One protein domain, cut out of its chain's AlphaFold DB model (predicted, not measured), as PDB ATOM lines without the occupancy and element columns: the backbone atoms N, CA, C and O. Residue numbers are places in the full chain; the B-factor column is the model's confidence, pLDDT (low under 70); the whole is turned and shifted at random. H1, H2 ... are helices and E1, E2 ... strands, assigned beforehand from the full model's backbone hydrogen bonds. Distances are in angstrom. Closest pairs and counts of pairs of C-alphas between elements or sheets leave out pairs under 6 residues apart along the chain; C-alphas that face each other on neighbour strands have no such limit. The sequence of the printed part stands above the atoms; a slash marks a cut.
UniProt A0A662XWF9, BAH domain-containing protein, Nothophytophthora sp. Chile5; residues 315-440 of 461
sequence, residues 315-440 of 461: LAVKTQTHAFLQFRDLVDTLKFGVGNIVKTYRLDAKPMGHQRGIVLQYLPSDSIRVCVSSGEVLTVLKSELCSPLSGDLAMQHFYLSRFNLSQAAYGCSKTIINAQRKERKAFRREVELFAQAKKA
ATOM      1  N   LEU A 315     150.507 149.077 159.790       83.88
ATOM      2  CA  LEU A 315     149.412 148.595 160.635       83.88
ATOM      3  C   LEU A 315     148.135 148.298 159.836       83.88
ATOM      4  O   LEU A 315     147.409 147.370 160.185       83.88
ATOM      5  N   ALA A 316     147.893 149.019 158.738       78.75
ATOM      6  CA  ALA A 316     146.728 148.787 157.892       78.75
ATOM      7  C   ALA A 316     146.784 147.437 157.168       78.75
ATOM      8  O   ALA A 316     145.749 146.821 156.947       78.75
ATOM      9  N   VAL A 317     147.981 146.931 156.850       73.50
ATOM     10  CA  VAL A 317     148.140 145.599 156.238       73.50
ATOM     11  C   VAL A 317     147.627 144.513 157.178       73.50
ATOM     12  O   VAL A 317     146.967 143.581 156.726       73.50
ATOM     13  N   LYS A 318     147.900 144.649 158.482       82.75
ATOM     14  CA  LYS A 318     147.486 143.680 159.504       82.75
ATOM     15  C   LYS A 318     145.990 143.753 159.800       82.75
ATOM     16  O   LYS A 318     145.365 142.724 160.006       82.75
ATOM     17  N   THR A 319     145.413 144.954 159.825       87.31
ATOM     18  CA  THR A 319     143.993 145.140 160.169       87.31
ATOM     19  C   THR A 319     143.053 144.952 158.980       87.31
ATOM     20  O   THR A 319     141.915 144.540 159.172       87.31
ATOM     21  N   GLN A 320     143.514 145.214 157.753       88.75
ATOM     22  CA  GLN A 320     142.702 145.187 156.529       88.75
ATOM     23  C   GLN A 320     143.146 144.099 155.538       88.75
ATOM     24  O   GLN A 320     142.922 144.231 154.335       88.75
ATOM     25  N   THR A 321     143.768 143.010 156.007       90.12
ATOM     26  CA  THR A 321     144.332 141.962 155.131       90.12
ATOM     27  C   THR A 321     143.303 141.393 154.152       90.12
ATOM     28  O   THR A 321     143.590 141.243 152.968       90.12
ATOM     29  N   HIS A 322     142.082 141.118 154.617       92.00
ATOM     30  CA  HIS A 322     141.030 140.572 153.760       92.00
ATOM     31  C   HIS A 322     140.595 141.564 152.671       92.00
ATOM     32  O   HIS A 322     140.532 141.201 151.498       92.00
ATOM     33  N   ALA A 323     140.365 142.829 153.037       92.50
ATOM     34  CA  ALA A 323     140.031 143.879 152.078       92.50
ATOM     35  C   ALA A 323     141.167 144.089 151.065       92.50
ATOM     36  O   ALA A 323     140.915 144.240 149.876       92.50
ATOM     37  N   PHE A 324     142.423 144.024 151.510       91.44
ATOM     38  CA  PHE A 324     143.589 144.084 150.634       91.44
ATOM     39  C   PHE A 324     143.598 142.950 149.597       91.44
ATOM     40  O   PHE A 324     143.806 143.215 148.414       91.44
ATOM     41  N   LEU A 325     143.349 141.702 150.011       92.25
ATOM     42  CA  LEU A 325     143.308 140.558 149.091       92.25
ATOM     43  C   LEU A 325     142.176 140.709 148.068       92.25
ATOM     44  O   LEU A 325     142.425 140.614 146.869       92.25
ATOM     45  N   GLN A 326     140.969 141.062 148.524       94.19
ATOM     46  CA  GLN A 326     139.836 141.337 147.636       94.19
ATOM     47  C   GLN A 326     140.128 142.481 146.658       94.19
ATOM     48  O   GLN A 326     139.791 142.402 145.477       94.19
ATOM     49  N   PHE A 327     140.771 143.548 147.137       95.44
ATOM     50  CA  PHE A 327     141.159 144.677 146.303       95.44
ATOM     51  C   PHE A 327     142.174 144.271 145.237       95.44
ATOM     52  O   PHE A 327     142.042 144.673 144.084       95.44
ATOM     53  N   ARG A 328     143.175 143.466 145.600       92.75
ATOM     54  CA  ARG A 328     144.198 142.984 144.669       92.75
ATOM     55  C   ARG A 328     143.576 142.182 143.527       92.75
ATOM     56  O   ARG A 328     143.907 142.433 142.371       92.75
ATOM     57  N   ASP A 329     142.651 141.282 143.841       91.31
ATOM     58  CA  ASP A 329     141.984 140.440 142.842       91.31
ATOM     59  C   ASP A 329     141.057 141.281 141.934       91.31
ATOM     60  O   ASP A 329     141.001 141.100 140.712       91.31
ATOM     61  N   LEU A 330     140.397 142.298 142.501       94.06
ATOM     62  CA  LEU A 330     139.622 143.281 141.737       94.06
ATOM     63  C   LEU A 330     140.510 144.116 140.801       94.06
ATOM     64  O   LEU A 330     140.170 144.339 139.639       94.06
ATOM     65  N   VAL A 331     141.660 144.573 141.293       94.94
ATOM     66  CA  VAL A 331     142.636 145.341 140.514       94.94
ATOM     67  C   VAL A 331     143.183 144.519 139.353       94.94
ATOM     68  O   VAL A 331     143.364 145.073 138.272       94.94
ATOM     69  N   ASP A 332     143.415 143.221 139.539       92.44
ATOM     70  CA  ASP A 332     143.846 142.326 138.463       92.44
ATOM     71  C   ASP A 332     142.821 142.290 137.317       92.44
ATOM     72  O   ASP A 332     143.156 142.496 136.146       92.44
ATOM     73  N   THR A 333     141.541 142.183 137.677       92.12
ATOM     74  CA  THR A 333     140.424 142.242 136.723       92.12
ATOM     75  C   THR A 333     140.400 143.573 135.965       92.12
ATOM     76  O   THR A 333     140.206 143.595 134.750       92.12
ATOM     77  N   LEU A 334     140.664 144.693 136.648       94.44
ATOM     78  CA  LEU A 334     140.746 146.013 136.013       94.44
ATOM     79  C   LEU A 334     141.961 146.138 135.084       94.44
ATOM     80  O   LEU A 334     141.832 146.648 133.969       94.44
ATOM     81  N   LYS A 335     143.140 145.677 135.518       94.50
ATOM     82  CA  LYS A 335     144.403 145.755 134.765       94.50
ATOM     83  C   LYS A 335     144.311 145.029 133.433       94.50
ATOM     84  O   LYS A 335     144.743 145.582 132.417       94.50
ATOM     85  N   PHE A 336     143.731 143.834 133.451       95.00
ATOM     86  CA  PHE A 336     143.669 142.920 132.313       95.00
ATOM     87  C   PHE A 336     142.261 142.792 131.725       95.00
ATOM     88  O   PHE A 336     141.963 141.795 131.079       95.00
ATOM     89  N   GLY A 337     141.411 143.804 131.931       94.44
ATOM     90  CA  GLY A 337     140.079 143.920 131.329       94.44
ATOM     91  C   GLY A 337     140.062 143.603 129.834       94.44
ATOM     92  O   GLY A 337     140.924 144.083 129.092       94.44
ATOM     93  N   VAL A 338     139.060 142.853 129.365       96.25
ATOM     94  CA  VAL A 338     138.851 142.631 127.923       96.25
ATOM     95  C   VAL A 338     138.767 143.978 127.200       96.25
ATOM     96  O   VAL A 338     138.053 144.893 127.609       96.25
ATOM     97  N   GLY A 339     139.535 144.110 126.121       95.69
ATOM     98  CA  GLY A 339     139.662 145.339 125.348       95.69
ATOM     99  C   GLY A 339     140.714 146.327 125.864       95.69
ATOM    100  O   GLY A 339     140.944 147.347 125.204       95.69
ATOM    101  N   ASN A 340     141.372 146.064 126.997       97.12
ATOM    102  CA  ASN A 340     142.528 146.849 127.424       97.12
ATOM    103  C   ASN A 340     143.752 146.529 126.567       97.12
ATOM    104  O   ASN A 340     143.980 145.388 126.170       97.12
ATOM    105  N   ILE A 341     144.560 147.557 126.318       97.44
ATOM    106  CA  ILE A 341     145.877 147.424 125.706       97.44
ATOM    107  C   ILE A 341     146.911 147.172 126.802       97.44
ATOM    108  O   ILE A 341     147.010 147.945 127.759       97.44
ATOM    109  N   VAL A 342     147.688 146.110 126.637       96.44
ATOM    110  CA  VAL A 342     148.786 145.687 127.512       96.44
ATOM    111  C   VAL A 342     150.084 145.613 126.716       96.44
ATOM    112  O   VAL A 342     150.066 145.615 125.482       96.44
ATOM    113  N   LYS A 343     151.220 145.577 127.414       95.12
ATOM    114  CA  LYS A 343     152.545 145.446 126.796       95.12
ATOM    115  C   LYS A 343     153.167 144.110 127.162       95.12
ATOM    116  O   LYS A 343     153.171 143.740 128.330       95.12
ATOM    117  N   THR A 344     153.718 143.441 126.162       90.69
ATOM    118  CA  THR A 344     154.615 142.291 126.313       90.69
ATOM    119  C   THR A 344     156.034 142.774 126.039       90.69
ATOM    120  O   THR A 344     156.244 143.536 125.094       90.69
ATOM    121  N   TYR A 345     157.002 142.372 126.856       83.94
ATOM    122  CA  TYR A 345     158.418 142.622 126.580       83.94
ATOM    123  C   TYR A 345     159.000 141.347 125.990       83.94
ATOM    124  O   TYR A 345     159.030 140.317 126.660       83.94
ATOM    125  N   ARG A 346     159.409 141.395 124.722       70.44
ATOM    126  CA  ARG A 346     160.061 140.266 124.061       70.44
ATOM    127  C   ARG A 346     161.349 140.720 123.390       70.44
ATOM    128  O   ARG A 346     161.414 141.815 122.835       70.44
ATOM    129  N   LEU A 347     162.363 139.859 123.443       59.16
ATOM    130  CA  LEU A 347     163.698 140.111 122.890       59.16
ATOM    131  C   LEU A 347     163.697 140.194 121.352       59.16
ATOM    132  O   LEU A 347     164.543 140.865 120.763       59.16
ATOM    133  N   ASP A 348     162.728 139.551 120.702       63.75
ATOM    134  CA  ASP A 348     162.518 139.566 119.252       63.75
ATOM    135  C   ASP A 348     161.764 140.818 118.757       63.75
ATOM    136  O   ASP A 348     161.799 141.129 117.565       63.75
ATOM    137  N   ALA A 349     161.154 141.601 119.656       60.31
ATOM    138  CA  ALA A 349     160.405 142.816 119.337       60.31
ATOM    139  C   ALA A 349     161.325 144.032 119.075       60.31
ATOM    140  O   ALA A 349     161.243 145.071 119.740       60.31
ATOM    141  N   LYS A 350     162.217 143.934 118.084       56.38
ATOM    142  CA  LYS A 350     162.960 145.091 117.553       56.38
ATOM    143  C   LYS A 350     161.999 145.965 116.726       56.38
ATOM    144  O   LYS A 350     161.239 145.417 115.929       56.38
ATOM    145  N   PRO A 351     161.993 147.307 116.876       54.03
ATOM    146  CA  PRO A 351     163.028 148.137 117.505       54.03
ATOM    147  C   PRO A 351     162.737 148.609 118.944       54.03
ATOM    148  O   PRO A 351     163.616 149.203 119.556       54.03
ATOM    149  N   MET A 352     161.531 148.408 119.490       61.81
ATOM    150  CA  MET A 352     161.105 149.074 120.739       61.81
ATOM    151  C   MET A 352     161.248 148.228 122.017       61.81
ATOM    152  O   MET A 352     160.915 148.716 123.100       61.81
ATOM    153  N   GLY A 353     161.695 146.971 121.915       75.38
ATOM    154  CA  GLY A 353     161.855 146.046 123.048       75.38
ATOM    155  C   GLY A 353     160.537 145.627 123.717       75.38
ATOM    156  O   GLY A 353     160.545 144.892 124.700       75.38
ATOM    157  N   HIS A 354     159.396 146.102 123.205       87.50
ATOM    158  CA  HIS A 354     158.062 145.750 123.671       87.50
ATOM    159  C   HIS A 354     157.059 145.761 122.520       87.50
ATOM    160  O   HIS A 354     157.193 146.529 121.567       87.50
ATOM    161  N   GLN A 355     156.019 144.942 122.652       90.38
ATOM    162  CA  GLN A 355     154.911 144.843 121.715       90.38
ATOM    163  C   GLN A 355     153.588 145.058 122.449       90.38
ATOM    164  O   GLN A 355     153.331 144.460 123.500       90.38
ATOM    165  N   ARG A 356     152.740 145.933 121.901       94.25
ATOM    166  CA  ARG A 356     151.398 146.174 122.436       94.25
ATOM    167  C   ARG A 356     150.420 145.127 121.920       94.25
ATOM    168  O   ARG A 356     150.491 144.703 120.767       94.25
ATOM    169  N   GLY A 357     149.460 144.767 122.760       95.25
ATOM    170  CA  GLY A 357     148.373 143.879 122.382       95.25
ATOM    171  C   GLY A 357     147.083 144.178 123.128       95.25
ATOM    172  O   GLY A 357     147.102 144.760 124.210       95.25
ATOM    173  N   ILE A 358     145.960 143.803 122.526       97.38
ATOM    174  CA  ILE A 358     144.624 143.945 123.099       97.38
ATOM    175  C   ILE A 358     144.196 142.637 123.763       97.38
ATOM    176  O   ILE A 358     144.289 141.567 123.158       97.38
ATOM    177  N   VAL A 359     143.719 142.714 125.005       97.50
ATOM    178  CA  VAL A 359     143.188 141.546 125.716       97.50
ATOM    179  C   VAL A 359     141.858 141.130 125.093       97.50
ATOM    180  O   VAL A 359     140.945 141.947 124.975       97.50
ATOM    181  N   LEU A 360     141.744 139.860 124.710       97.25
ATOM    182  CA  LEU A 360     140.550 139.299 124.079       97.25
ATOM    183  C   LEU A 360     139.697 138.491 125.055       97.25
ATOM    184  O   LEU A 360     138.476 138.613 125.047       97.25
ATOM    185  N   GLN A 361     140.328 137.639 125.864       96.06
ATOM    186  CA  GLN A 361     139.616 136.662 126.685       96.06
ATOM    187  C   GLN A 361     140.459 136.221 127.885       96.06
ATOM    188  O   GLN A 361     141.675 136.048 127.768       96.06
ATOM    189  N   TYR A 362     139.784 135.977 129.010       92.81
ATOM    190  CA  TYR A 362     140.352 135.302 130.174       92.81
ATOM    191  C   TYR A 362     140.287 133.788 130.012       92.81
ATOM    192  O   TYR A 362     139.267 133.249 129.577       92.81
ATOM    193  N   LEU A 363     141.360 133.105 130.397       91.88
ATOM    194  CA  LEU A 363     141.353 131.655 130.545       91.88
ATOM    195  C   LEU A 363     141.218 131.295 132.037       91.88
ATOM    196  O   LEU A 363     141.452 132.153 132.885       91.88
ATOM    197  N   PRO A 364     140.810 130.057 132.374       82.69
ATOM    198  CA  PRO A 364     140.724 129.603 133.766       82.69
ATOM    199  C   PRO A 364     142.084 129.557 134.483       82.69
ATOM    200  O   PRO A 364     142.148 129.670 135.702       82.69
ATOM    201  N   SER A 365     143.171 129.389 133.725       81.00
ATOM    202  CA  SER A 365     144.552 129.569 134.182       81.00
ATOM    203  C   SER A 365     144.894 131.058 134.330       81.00
ATOM    204  O   SER A 365     144.225 131.905 133.747       81.00
ATOM    205  N   ASP A 366     145.980 131.411 135.030       89.56
ATOM    206  CA  ASP A 366     146.464 132.807 135.174       89.56
ATOM    207  C   ASP A 366     147.043 133.414 133.868       89.56
ATOM    208  O   ASP A 366     147.932 134.264 133.843       89.56
ATOM    209  N   SER A 367     146.529 132.941 132.740       94.19
ATOM    210  CA  SER A 367     146.876 133.317 131.383       94.19
ATOM    211  C   SER A 367     145.702 134.008 130.707       94.19
ATOM    212  O   SER A 367     144.538 133.678 130.943       94.19
ATOM    213  N   ILE A 368     146.005 134.905 129.781       96.12
ATOM    214  CA  ILE A 368     145.009 135.598 128.972       96.12
ATOM    215  C   ILE A 368     145.369 135.508 127.492       96.12
ATOM    216  O   ILE A 368     146.538 135.368 127.123       96.12
ATOM    217  N   ARG A 369     144.353 135.594 126.628       97.00
ATOM    218  CA  ARG A 369     144.558 135.689 125.180       97.00
ATOM    219  C   ARG A 369     144.699 137.146 124.778       97.00
ATOM    220  O   ARG A 369     143.805 137.953 125.041       97.00
ATOM    221  N   VAL A 370     145.799 137.467 124.111       96.88
ATOM    222  CA  VAL A 370     146.136 138.819 123.662       96.88
ATOM    223  C   VAL A 370     146.353 138.802 122.156       96.88
ATOM    224  O   VAL A 370     147.129 137.998 121.653       96.88
ATOM    225  N   CYS A 371     145.691 139.700 121.428       96.62
ATOM    226  CA  CYS A 371     146.020 139.957 120.029       96.62
ATOM    227  C   CYS A 371     147.066 141.064 119.964       96.62
ATOM    228  O   CYS A 371     146.783 142.208 120.330       96.62
ATOM    229  N   VAL A 372     148.268 140.739 119.509       94.19
ATOM    230  CA  VAL A 372     149.350 141.717 119.363       94.19
ATOM    231  C   VAL A 372     149.199 142.544 118.088       94.19
ATOM    232  O   VAL A 372     148.384 142.236 117.217       94.19
ATOM    233  N   SER A 373     149.980 143.618 117.968       91.56
ATOM    234  CA  SER A 373     149.909 144.552 116.835       91.56
ATOM    235  C   SER A 373     150.255 143.932 115.472       91.56
ATOM    236  O   SER A 373     149.848 144.478 114.448       91.56
ATOM    237  N   SER A 374     150.910 142.764 115.436       89.50
ATOM    238  CA  SER A 374     151.113 141.971 114.210       89.50
ATOM    239  C   SER A 374     149.848 141.242 113.725       89.50
ATOM    240  O   SER A 374     149.824 140.734 112.602       89.50
ATOM    241  N   GLY A 375     148.797 141.184 114.550       90.19
ATOM    242  CA  GLY A 375     147.568 140.422 114.306       90.19
ATOM    243  C   GLY A 375     147.615 138.974 114.804       90.19
ATOM    244  O   GLY A 375     146.629 138.254 114.670       90.19
ATOM    245  N   GLU A 376     148.737 138.537 115.378       92.69
ATOM    246  CA  GLU A 376     148.855 137.223 116.009       92.69
ATOM    247  C   GLU A 376     148.126 137.193 117.359       92.69
ATOM    248  O   GLU A 376     148.145 138.166 118.119       92.69
ATOM    249  N   VAL A 377     147.487 136.064 117.670       96.12
ATOM    250  CA  VAL A 377     146.831 135.842 118.961       96.12
ATOM    251  C   VAL A 377     147.707 134.939 119.813       96.12
ATOM    252  O   VAL A 377     147.875 133.760 119.514       96.12
ATOM    253  N   LEU A 378     148.214 135.496 120.903       94.00
ATOM    254  CA  LEU A 378     149.095 134.828 121.847       94.00
ATOM    255  C   LEU A 378     148.332 134.473 123.121       94.00
ATOM    256  O   LEU A 378     147.448 135.214 123.554       94.00
ATOM    257  N   THR A 379     148.702 133.360 123.743       95.62
ATOM    258  CA  THR A 379     148.302 133.040 125.119       95.62
ATOM    259  C   THR A 379     149.490 133.340 126.018       95.62
ATOM    260  O   THR A 379     150.565 132.790 125.797       95.62
ATOM    261  N   VAL A 380     149.315 134.249 126.973       93.75
ATOM    262  CA  VAL A 380     150.414 134.823 127.764       93.75
ATOM    263  C   VAL A 380     150.022 134.845 129.238       93.75
ATOM    264  O   VAL A 380     148.853 135.080 129.556       93.75
ATOM    265  N   LEU A 381     150.977 134.600 130.136       94.06
ATOM    266  CA  LEU A 381     150.763 134.733 131.580       94.06
ATOM    267  C   LEU A 381     150.601 136.205 131.965       94.06
ATOM    268  O   LEU A 381     151.302 137.071 131.441       94.06
ATOM    269  N   LYS A 382     149.720 136.513 132.922       93.12
ATOM    270  CA  LYS A 382     149.546 137.900 133.393       93.12
ATOM    271  C   LYS A 382     150.839 138.501 133.952       93.12
ATOM    272  O   LYS A 382     151.057 139.699 133.805       93.12
ATOM    273  N   SER A 383     151.713 137.678 134.531       91.94
ATOM    274  CA  SER A 383     153.032 138.080 135.041       91.94
ATOM    275  C   SER A 383     154.006 138.555 133.959       91.94
ATOM    276  O   SER A 383     154.931 139.302 134.260       91.94
ATOM    277  N   GLU A 384     153.806 138.146 132.705       91.00
ATOM    278  CA  GLU A 384     154.627 138.557 131.554       91.00
ATOM    279  C   GLU A 384     154.090 139.833 130.885       91.00
ATOM    280  O   GLU A 384     154.655 140.335 129.906       91.00
ATOM    281  N   LEU A 385     152.977 140.364 131.397       92.75
ATOM    282  CA  LEU A 385     152.280 141.512 130.848       92.75
ATOM    283  C   LEU A 385     152.404 142.729 131.754       92.75
ATOM    284  O   LEU A 385     152.169 142.689 132.958       92.75
ATOM    285  N   CYS A 386     152.650 143.871 131.126       92.94
ATOM    286  CA  CYS A 386     152.652 145.158 131.797       92.94
ATOM    287  C   CYS A 386     151.352 145.908 131.502       92.94
ATOM    288  O   CYS A 386     151.071 146.303 130.363       92.94
ATOM    289  N   SER A 387     150.566 146.128 132.558       92.75
ATOM    290  CA  SER A 387     149.410 147.023 132.540       92.75
ATOM    291  C   SER A 387     149.845 148.469 132.815       92.75
ATOM    292  O   SER A 387     150.769 148.689 133.599       92.75
ATOM    293  N   PRO A 388     149.169 149.483 132.242       91.06
ATOM    294  CA  PRO A 388     149.420 150.882 132.589       91.06
ATOM    295  C   PRO A 388     149.138 151.238 134.058       91.06
ATOM    296  O   PRO A 388     149.606 152.271 134.532       91.06
ATOM    297  N   LEU A 389     148.361 150.419 134.776       94.44
ATOM    298  CA  LEU A 389     148.176 150.546 136.220       94.44
ATOM    299  C   LEU A 389     149.203 149.664 136.941       94.44
ATOM    300  O   LEU A 389     149.110 148.437 136.897       94.44
ATOM    301  N   SER A 390     150.169 150.278 137.626       92.69
ATOM    302  CA  SER A 390     151.139 149.555 138.455       92.69
ATOM    303  C   SER A 390     150.514 149.057 139.764       92.69
ATOM    304  O   SER A 390     149.438 149.503 140.172       92.69
ATOM    305  N   GLY A 391     151.175 148.097 140.422       91.75
ATOM    306  CA  GLY A 391     150.796 147.662 141.772       91.75
ATOM    307  C   GLY A 391     150.799 148.830 142.759       91.75
ATOM    308  O   GLY A 391     149.783 149.086 143.396       91.75
ATOM    309  N   ASP A 392     151.883 149.600 142.788       92.56
ATOM    310  CA  ASP A 392     152.062 150.713 143.730       92.56
ATOM    311  C   ASP A 392     150.982 151.788 143.595       92.56
ATOM    312  O   ASP A 392     150.447 152.269 144.592       92.56
ATOM    313  N   LEU A 393     150.598 152.127 142.361       93.50
ATOM    314  CA  LEU A 393     149.570 153.136 142.120       93.50
ATOM    315  C   LEU A 393     148.180 152.646 142.543       93.50
ATOM    316  O   LEU A 393     147.388 153.417 143.085       93.50
ATOM    317  N   ALA A 394     147.883 151.361 142.332       95.12
ATOM    318  CA  ALA A 394     146.660 150.760 142.848       95.12
ATOM    319  C   ALA A 394     146.647 150.778 144.384       95.12
ATOM    320  O   ALA A 394     145.644 151.156 144.992       95.12
ATOM    321  N   MET A 395     147.782 150.459 145.014       92.81
ATOM    322  CA  MET A 395     147.911 150.504 146.469       92.81
ATOM    323  C   MET A 395     147.757 151.914 147.029       92.81
ATOM    324  O   MET A 395     147.096 152.107 148.048       92.81
ATOM    325  N   GLN A 396     148.281 152.916 146.331       93.12
ATOM    326  CA  GLN A 396     148.083 154.310 146.693       93.12
ATOM    327  C   GLN A 396     146.597 154.696 146.666       93.12
ATOM    328  O   GLN A 396     146.121 155.326 147.608       93.12
ATOM    329  N   HIS A 397     145.837 154.295 145.638       94.88
ATOM    330  CA  HIS A 397     144.384 154.528 145.594       94.88
ATOM    331  C   HIS A 397     143.656 153.851 146.755       94.88
ATOM    332  O   HIS A 397     142.758 154.449 147.350       94.88
ATOM    333  N   PHE A 398     144.061 152.636 147.122       94.25
ATOM    334  CA  PHE A 398     143.497 151.924 148.267       94.25
ATOM    335  C   PHE A 398     143.779 152.632 149.597       94.25
ATOM    336  O   PHE A 398     142.883 152.789 150.422       94.25
ATOM    337  N   TYR A 399     144.993 153.149 149.781       93.19
ATOM    338  CA  TYR A 399     145.345 153.915 150.974       93.19
ATOM    339  C   TYR A 399     144.608 155.262 151.047       93.19
ATOM    340  O   TYR A 399     144.013 155.604 152.071       93.19
ATOM    341  N   LEU A 400     144.600 156.025 149.950       92.12
ATOM    342  CA  LEU A 400     143.985 157.357 149.894       92.12
ATOM    343  C   LEU A 400     142.462 157.322 150.041       92.12
ATOM    344  O   LEU A 400     141.880 158.258 150.581       92.12
ATOM    345  N   SER A 401     141.826 156.233 149.615       93.69
ATOM    346  CA  SER A 401     140.396 155.978 149.827       93.69
ATOM    347  C   SER A 401     140.072 155.446 151.226       93.69
ATOM    348  O   SER A 401     138.957 154.988 151.462       93.69
ATOM    349  N   ARG A 402     141.032 155.480 152.164       91.69
ATOM    350  CA  ARG A 402     140.868 154.952 153.528       91.69
ATOM    351  C   ARG A 402     140.400 153.492 153.520       91.69
ATOM    352  O   ARG A 402     139.563 153.105 154.329       91.69
ATOM    353  N   PHE A 403     140.948 152.693 152.602       91.94
ATOM    354  CA  PHE A 403     140.643 151.270 152.424       91.94
ATOM    355  C   PHE A 403     139.212 150.977 151.944       91.94
ATOM    356  O   PHE A 403     138.746 149.840 152.017       91.94
ATOM    357  N   ASN A 404     138.511 151.978 151.401       93.88
ATOM    358  CA  ASN A 404     137.220 151.778 150.758       93.88
ATOM    359  C   ASN A 404     137.404 151.168 149.356       93.88
ATOM    360  O   ASN A 404     137.860 151.836 148.425       93.88
ATOM    361  N   LEU A 405     137.010 149.900 149.198       94.88
ATOM    362  CA  LEU A 405     137.198 149.123 147.967       94.88
ATOM    363  C   LEU A 405     136.575 149.769 146.728       94.88
ATOM    364  O   LEU A 405     137.217 149.815 145.679       94.88
ATOM    365  N   SER A 406     135.342 150.271 146.828       96.12
ATOM    366  CA  SER A 406     134.631 150.820 145.669       96.12
ATOM    367  C   SER A 406     135.259 152.133 145.213       96.12
ATOM    368  O   SER A 406     135.495 152.329 144.019       96.12
ATOM    369  N   GLN A 407     135.620 153.000 146.160       97.19
ATOM    370  CA  GLN A 407     136.295 154.260 145.867       97.19
ATOM    371  C   GLN A 407     137.709 154.028 145.312       97.19
ATOM    372  O   GLN A 407     138.102 154.681 144.341       97.19
ATOM    373  N   ALA A 408     138.455 153.066 145.866       96.69
ATOM    374  CA  ALA A 408     139.770 152.670 145.366       96.69
ATOM    375  C   ALA A 408     139.697 152.129 143.930       96.69
ATOM    376  O   ALA A 408     140.474 152.538 143.061       96.69
ATOM    377  N   ALA A 409     138.741 151.235 143.663       97.06
ATOM    378  CA  ALA A 409     138.529 150.637 142.350       97.06
ATOM    379  C   ALA A 409     138.099 151.679 141.312       97.06
ATOM    380  O   ALA A 409     138.579 151.659 140.175       97.06
ATOM    381  N   TYR A 410     137.255 152.633 141.706       97.50
ATOM    382  CA  TYR A 410     136.881 153.768 140.868       97.50
ATOM    383  C   TYR A 410     138.095 154.641 140.515       97.50
ATOM    384  O   TYR A 410     138.303 154.971 139.343       97.50
ATOM    385  N   GLY A 411     138.950 154.950 141.497       97.31
ATOM    386  CA  GLY A 411     140.210 155.670 141.281       97.31
ATOM    387  C   GLY A 411     141.132 154.952 140.289       97.31
ATOM    388  O   GLY A 411     141.581 155.552 139.308       97.31
ATOM    389  N   CYS A 412     141.324 153.644 140.478       97.62
ATOM    390  CA  CYS A 412     142.095 152.791 139.569       97.62
ATOM    391  C   CYS A 412     141.513 152.776 138.151       97.62
ATOM    392  O   CYS A 412     142.246 152.928 137.173       97.62
ATOM    393  N   SER A 413     140.189 152.653 138.032       96.75
ATOM    394  CA  SER A 413     139.482 152.645 136.748       96.75
ATOM    395  C   SER A 413     139.684 153.955 135.990       96.75
ATOM    396  O   SER A 413     139.996 153.940 134.800       96.75
ATOM    397  N   LYS A 414     139.601 155.102 136.676       96.94
ATOM    398  CA  LYS A 414     139.858 156.423 136.079       96.94
ATOM    399  C   LYS A 414     141.292 156.536 135.556       96.94
ATOM    400  O   LYS A 414     141.505 157.022 134.442       96.94
ATOM    401  N   THR A 415     142.269 156.059 136.326       96.06
ATOM    402  CA  THR A 415     143.675 156.001 135.903       96.06
ATOM    403  C   THR A 415     143.845 155.137 134.652       96.06
ATOM    404  O   THR A 415     144.446 155.595 133.677       96.06
ATOM    405  N   ILE A 416     143.279 153.925 134.642       96.00
ATOM    406  CA  ILE A 416     143.349 153.009 133.496       96.00
ATOM    407  C   ILE A 416     142.712 153.641 132.263       96.00
ATOM    408  O   ILE A 416     143.355 153.683 131.220       96.00
ATOM    409  N   ILE A 417     141.494 154.180 132.363       95.62
ATOM    410  CA  ILE A 417     140.786 154.796 131.231       95.62
ATOM    411  C   ILE A 417     141.632 155.906 130.599       95.62
ATOM    412  O   ILE A 417     141.777 155.963 129.375       95.62
ATOM    413  N   ASN A 418     142.237 156.764 131.421       95.88
ATOM    414  CA  ASN A 418     143.087 157.847 130.938       95.88
ATOM    415  C   ASN A 418     144.350 157.328 130.236       95.88
ATOM    416  O   ASN A 418     144.702 157.825 129.163       95.88
ATOM    417  N   ALA A 419     145.012 156.315 130.799       95.12
ATOM    418  CA  ALA A 419     146.196 155.710 130.195       95.12
ATOM    419  C   ALA A 419     145.865 154.955 128.894       95.12
ATOM    420  O   ALA A 419     146.552 155.113 127.883       95.12
ATOM    421  N   GLN A 420     144.751 154.218 128.873       96.44
ATOM    422  CA  GLN A 420     144.275 153.449 127.724       96.44
ATOM    423  C   GLN A 420     143.988 154.327 126.501       96.44
ATOM    424  O   GLN A 420     144.173 153.871 125.376       96.44
ATOM    425  N   ARG A 421     143.612 155.604 126.667       96.31
ATOM    426  CA  ARG A 421     143.483 156.539 125.528       96.31
ATOM    427  C   ARG A 421     144.802 156.697 124.767       96.31
ATOM    428  O   ARG A 421     144.809 156.671 123.535       96.31
ATOM    429  N   LYS A 422     145.913 156.840 125.495       96.00
ATOM    430  CA  LYS A 422     147.255 156.969 124.909       96.00
ATOM    431  C   LYS A 422     147.712 155.639 124.312       96.00
ATOM    432  O   LYS A 422     148.164 155.617 123.170       96.00
ATOM    433  N   GLU A 423     147.518 154.538 125.035       96.06
ATOM    434  CA  GLU A 423     147.932 153.206 124.578       96.06
ATOM    435  C   GLU A 423     147.151 152.733 123.345       96.06
ATOM    436  O   GLU A 423     147.753 152.223 122.408       96.06
ATOM    437  N   ARG A 424     145.840 152.996 123.256       96.44
ATOM    438  CA  ARG A 424     145.041 152.698 122.052       96.44
ATOM    439  C   ARG A 424     145.518 153.483 120.835       96.44
ATOM    440  O   ARG A 424     145.552 152.933 119.738       96.44
ATOM    441  N   LYS A 425     145.888 154.758 121.002       96.88
ATOM    442  CA  LYS A 425     146.439 155.571 119.905       96.88
ATOM    443  C   LYS A 425     147.790 155.025 119.433       96.88
ATOM    444  O   LYS A 425     148.024 154.979 118.230       96.88
ATOM    445  N   ALA A 426     148.652 154.605 120.359       94.38
ATOM    446  CA  ALA A 426     149.928 153.973 120.031       94.38
ATOM    447  C   ALA A 426     149.729 152.619 119.330       94.38
ATOM    448  O   ALA A 426     150.311 152.392 118.276       94.38
ATOM    449  N   PHE A 427     148.834 151.774 119.848       95.44
ATOM    450  CA  PHE A 427     148.509 150.474 119.263       95.44
ATOM    451  C   PHE A 427     147.992 150.588 117.824       95.44
ATOM    452  O   PHE A 427     148.456 149.859 116.957       95.44
ATOM    453  N   ARG A 428     147.095 151.544 117.528       96.19
ATOM    454  CA  ARG A 428     146.626 151.780 116.147       96.19
ATOM    455  C   ARG A 428     147.774 152.090 115.188       96.19
ATOM    456  O   ARG A 428     147.833 151.508 114.114       96.19
ATOM    457  N   ARG A 429     148.703 152.960 115.599       94.56
ATOM    458  CA  ARG A 429     149.881 153.307 114.791       94.56
ATOM    459  C   ARG A 429     150.778 152.096 114.548       94.56
ATOM    460  O   ARG A 429     151.246 151.911 113.434       94.56
ATOM    461  N   GLU A 430     151.001 151.263 115.564       92.25
ATOM    462  CA  GLU A 430     151.763 150.020 115.392       92.25
ATOM    463  C   GLU A 430     151.091 149.075 114.395       92.25
ATOM    464  O   GLU A 430     151.755 148.575 113.493       92.25
ATOM    465  N   VAL A 431     149.777 148.867 114.516       93.56
ATOM    466  CA  VAL A 431     149.009 148.018 113.591       93.56
ATOM    467  C   VAL A 431     149.101 148.541 112.154       93.56
ATOM    468  O   VAL A 431     149.313 147.760 111.230       93.56
ATOM    469  N   GLU A 432     148.987 149.855 111.951       94.38
ATOM    470  CA  GLU A 432     149.145 150.488 110.635       94.38
ATOM    471  C   GLU A 432     150.544 150.246 110.051       94.38
ATOM    472  O   GLU A 432     150.660 149.865 108.884       94.38
ATOM    473  N   LEU A 433     151.598 150.401 110.858       91.00
ATOM    474  CA  LEU A 433     152.980 150.144 110.443       91.00
ATOM    475  C   LEU A 433     153.204 148.672 110.080       91.00
ATOM    476  O   LEU A 433     153.775 148.382 109.028       91.00
ATOM    477  N   PHE A 434     152.710 147.734 110.892       89.19
ATOM    478  CA  PHE A 434     152.800 146.303 110.587       89.19
ATOM    479  C   PHE A 434     152.017 145.934 109.323       89.19
ATOM    480  O   PHE A 434     152.501 145.155 108.500       89.19
ATOM    481  N   ALA A 435     150.836 146.521 109.115       90.56
ATOM    482  CA  ALA A 435     150.053 146.310 107.902       90.56
ATOM    483  C   ALA A 435     150.778 146.835 106.650       90.56
ATOM    484  O   ALA A 435     150.766 146.170 105.612       90.56
ATOM    485  N   GLN A 436     151.429 147.998 106.735       91.81
ATOM    486  CA  GLN A 436     152.242 148.552 105.647       91.81
ATOM    487  C   GLN A 436     153.473 147.686 105.358       91.81
ATOM    488  O   GLN A 436     153.712 147.345 104.201       91.81
ATOM    489  N   ALA A 437     154.202 147.261 106.393       88.50
ATOM    490  CA  ALA A 437     155.355 146.376 106.249       88.50
ATOM    491  C   ALA A 437     154.966 145.043 105.590       88.50
ATOM    492  O   ALA A 437     155.619 144.600 104.645       88.50
ATOM    493  N   LYS A 438     153.846 144.439 106.010       88.81
ATOM    494  CA  LYS A 438     153.330 143.197 105.416       88.81
ATOM    495  C   LYS A 438     152.961 143.365 103.938       88.81
ATOM    496  O   LYS A 438     153.257 142.481 103.137       88.81
ATOM    497  N   LYS A 439     152.361 144.500 103.560       90.88
ATOM    498  CA  LYS A 439     152.071 144.830 102.151       90.88
ATOM    499  C   LYS A 439     153.348 145.003 101.326       90.88
ATOM    500  O   LYS A 439     153.412 144.475 100.219       90.88
ATOM    501  N   ALA A 440     154.358 145.690 101.859       89.50
ATOM    502  CA  ALA A 440     155.636 145.890 101.176       89.50
ATOM    503  C   ALA A 440     156.370 144.561 100.920       89.50
ATOM    504  O   ALA A 440     156.882 144.341  99.825       89.50
TER     505      ALA A 440
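AT A GLANCE: This is residues 315 to 440 of the 461 residues of the protein "BAH domain-containing protein" of Nothophytophthora sp. Chile5 (UniProt A0A662XWF9). What is the main picture? A small, strongly twisted sheet of four strands, E1 to E4, packs through E1 and E2 on a long helix, H4, which runs along most of a rod. H2 and H3 pack on the first part of H4, and the short H1 lies at that end of the rod. What is it built of? The printed part has 126 residues, with four named helices and four named strands in the order H1 H2 E1 E2 E3 E4 H3 H4; the class is mixed, and the sheet, E1 - E2 - E3 - E4, is antiparallel. How large is it? It is only just compact, close to loose, with a radius of gyration of the C-alphas of 16.4 A and spans of 60 by 28 by 23 A.

HOW THE PARTS SIT: How is the sheet paired? E1 (residues 341 to 344), E2 (355 to 362), E3 (367 to 372) and E4 (377 to 381) form a meander, each strand the antiparallel neighbour of the one before. N 342 and O 357 are 2.8 A apart, N 360 and O 369 2.8 A, and N 370 and O 378 2.8 A, within hydrogen-bond range. What is on the sheet? H4 (residues 405 to 440) is on it at a height over the sheet of 5.8 A, making two layers, helix and sheet; the closest C-alphas of E1 and H4 are those of Ile 341 and Glu 423, 6.2 A apart. On the local plane it runs slantwise to the strands, at 55 degrees to E1. Which helices touch H4? H2 (residues 321 to 335) touches residues 405 to 416 alone, closest at the C-alphas of Phe 327 and Leu 405, 6.2 A, at a shallow tilt of 27 degrees, the same way. H3 (residues 391 to 400) forms a helical hairpin with H4 and touches residues 405 to 412 alone, closest at the C-alphas of Phe 398 and Ala 408, 4.8 A, at a shallow tilt of 28 degrees, opposite ways. H1 (residues 315 to 319) is close to H2 but not clearly touching, with the C-alphas of Val 317 and Phe 324 7.4 A apart. How do the helix backbones read? In H1, H2 and H3 every O i to N i+4 pair is within hydrogen-bond range; in H4 31 of 32 are.

IN THESE COORDINATES: Where do the ends lie? H1 begins at C-alpha 315, (149.412, 148.595, 160.635), and H4 ends at C-alpha 440, (155.636, 145.890, 101.176). How long are the longer elements? H4 spans 50.4 A, with a kink of 32 degrees near residue 421, H2 20.7 A, and E2 19.4 A, with a bend of 55 degrees at residue 358.

THE WHOLE: How far does it reach? The two C-alphas farthest apart, those of Thr 319 and Ala 440, are 60.1 A apart. Is anything cut, long or uncertain? The printed part has no cut and no long link. Residues 347 to 352 stand free and have pLDDT under 70, against a mean of 91.1 for the printed part.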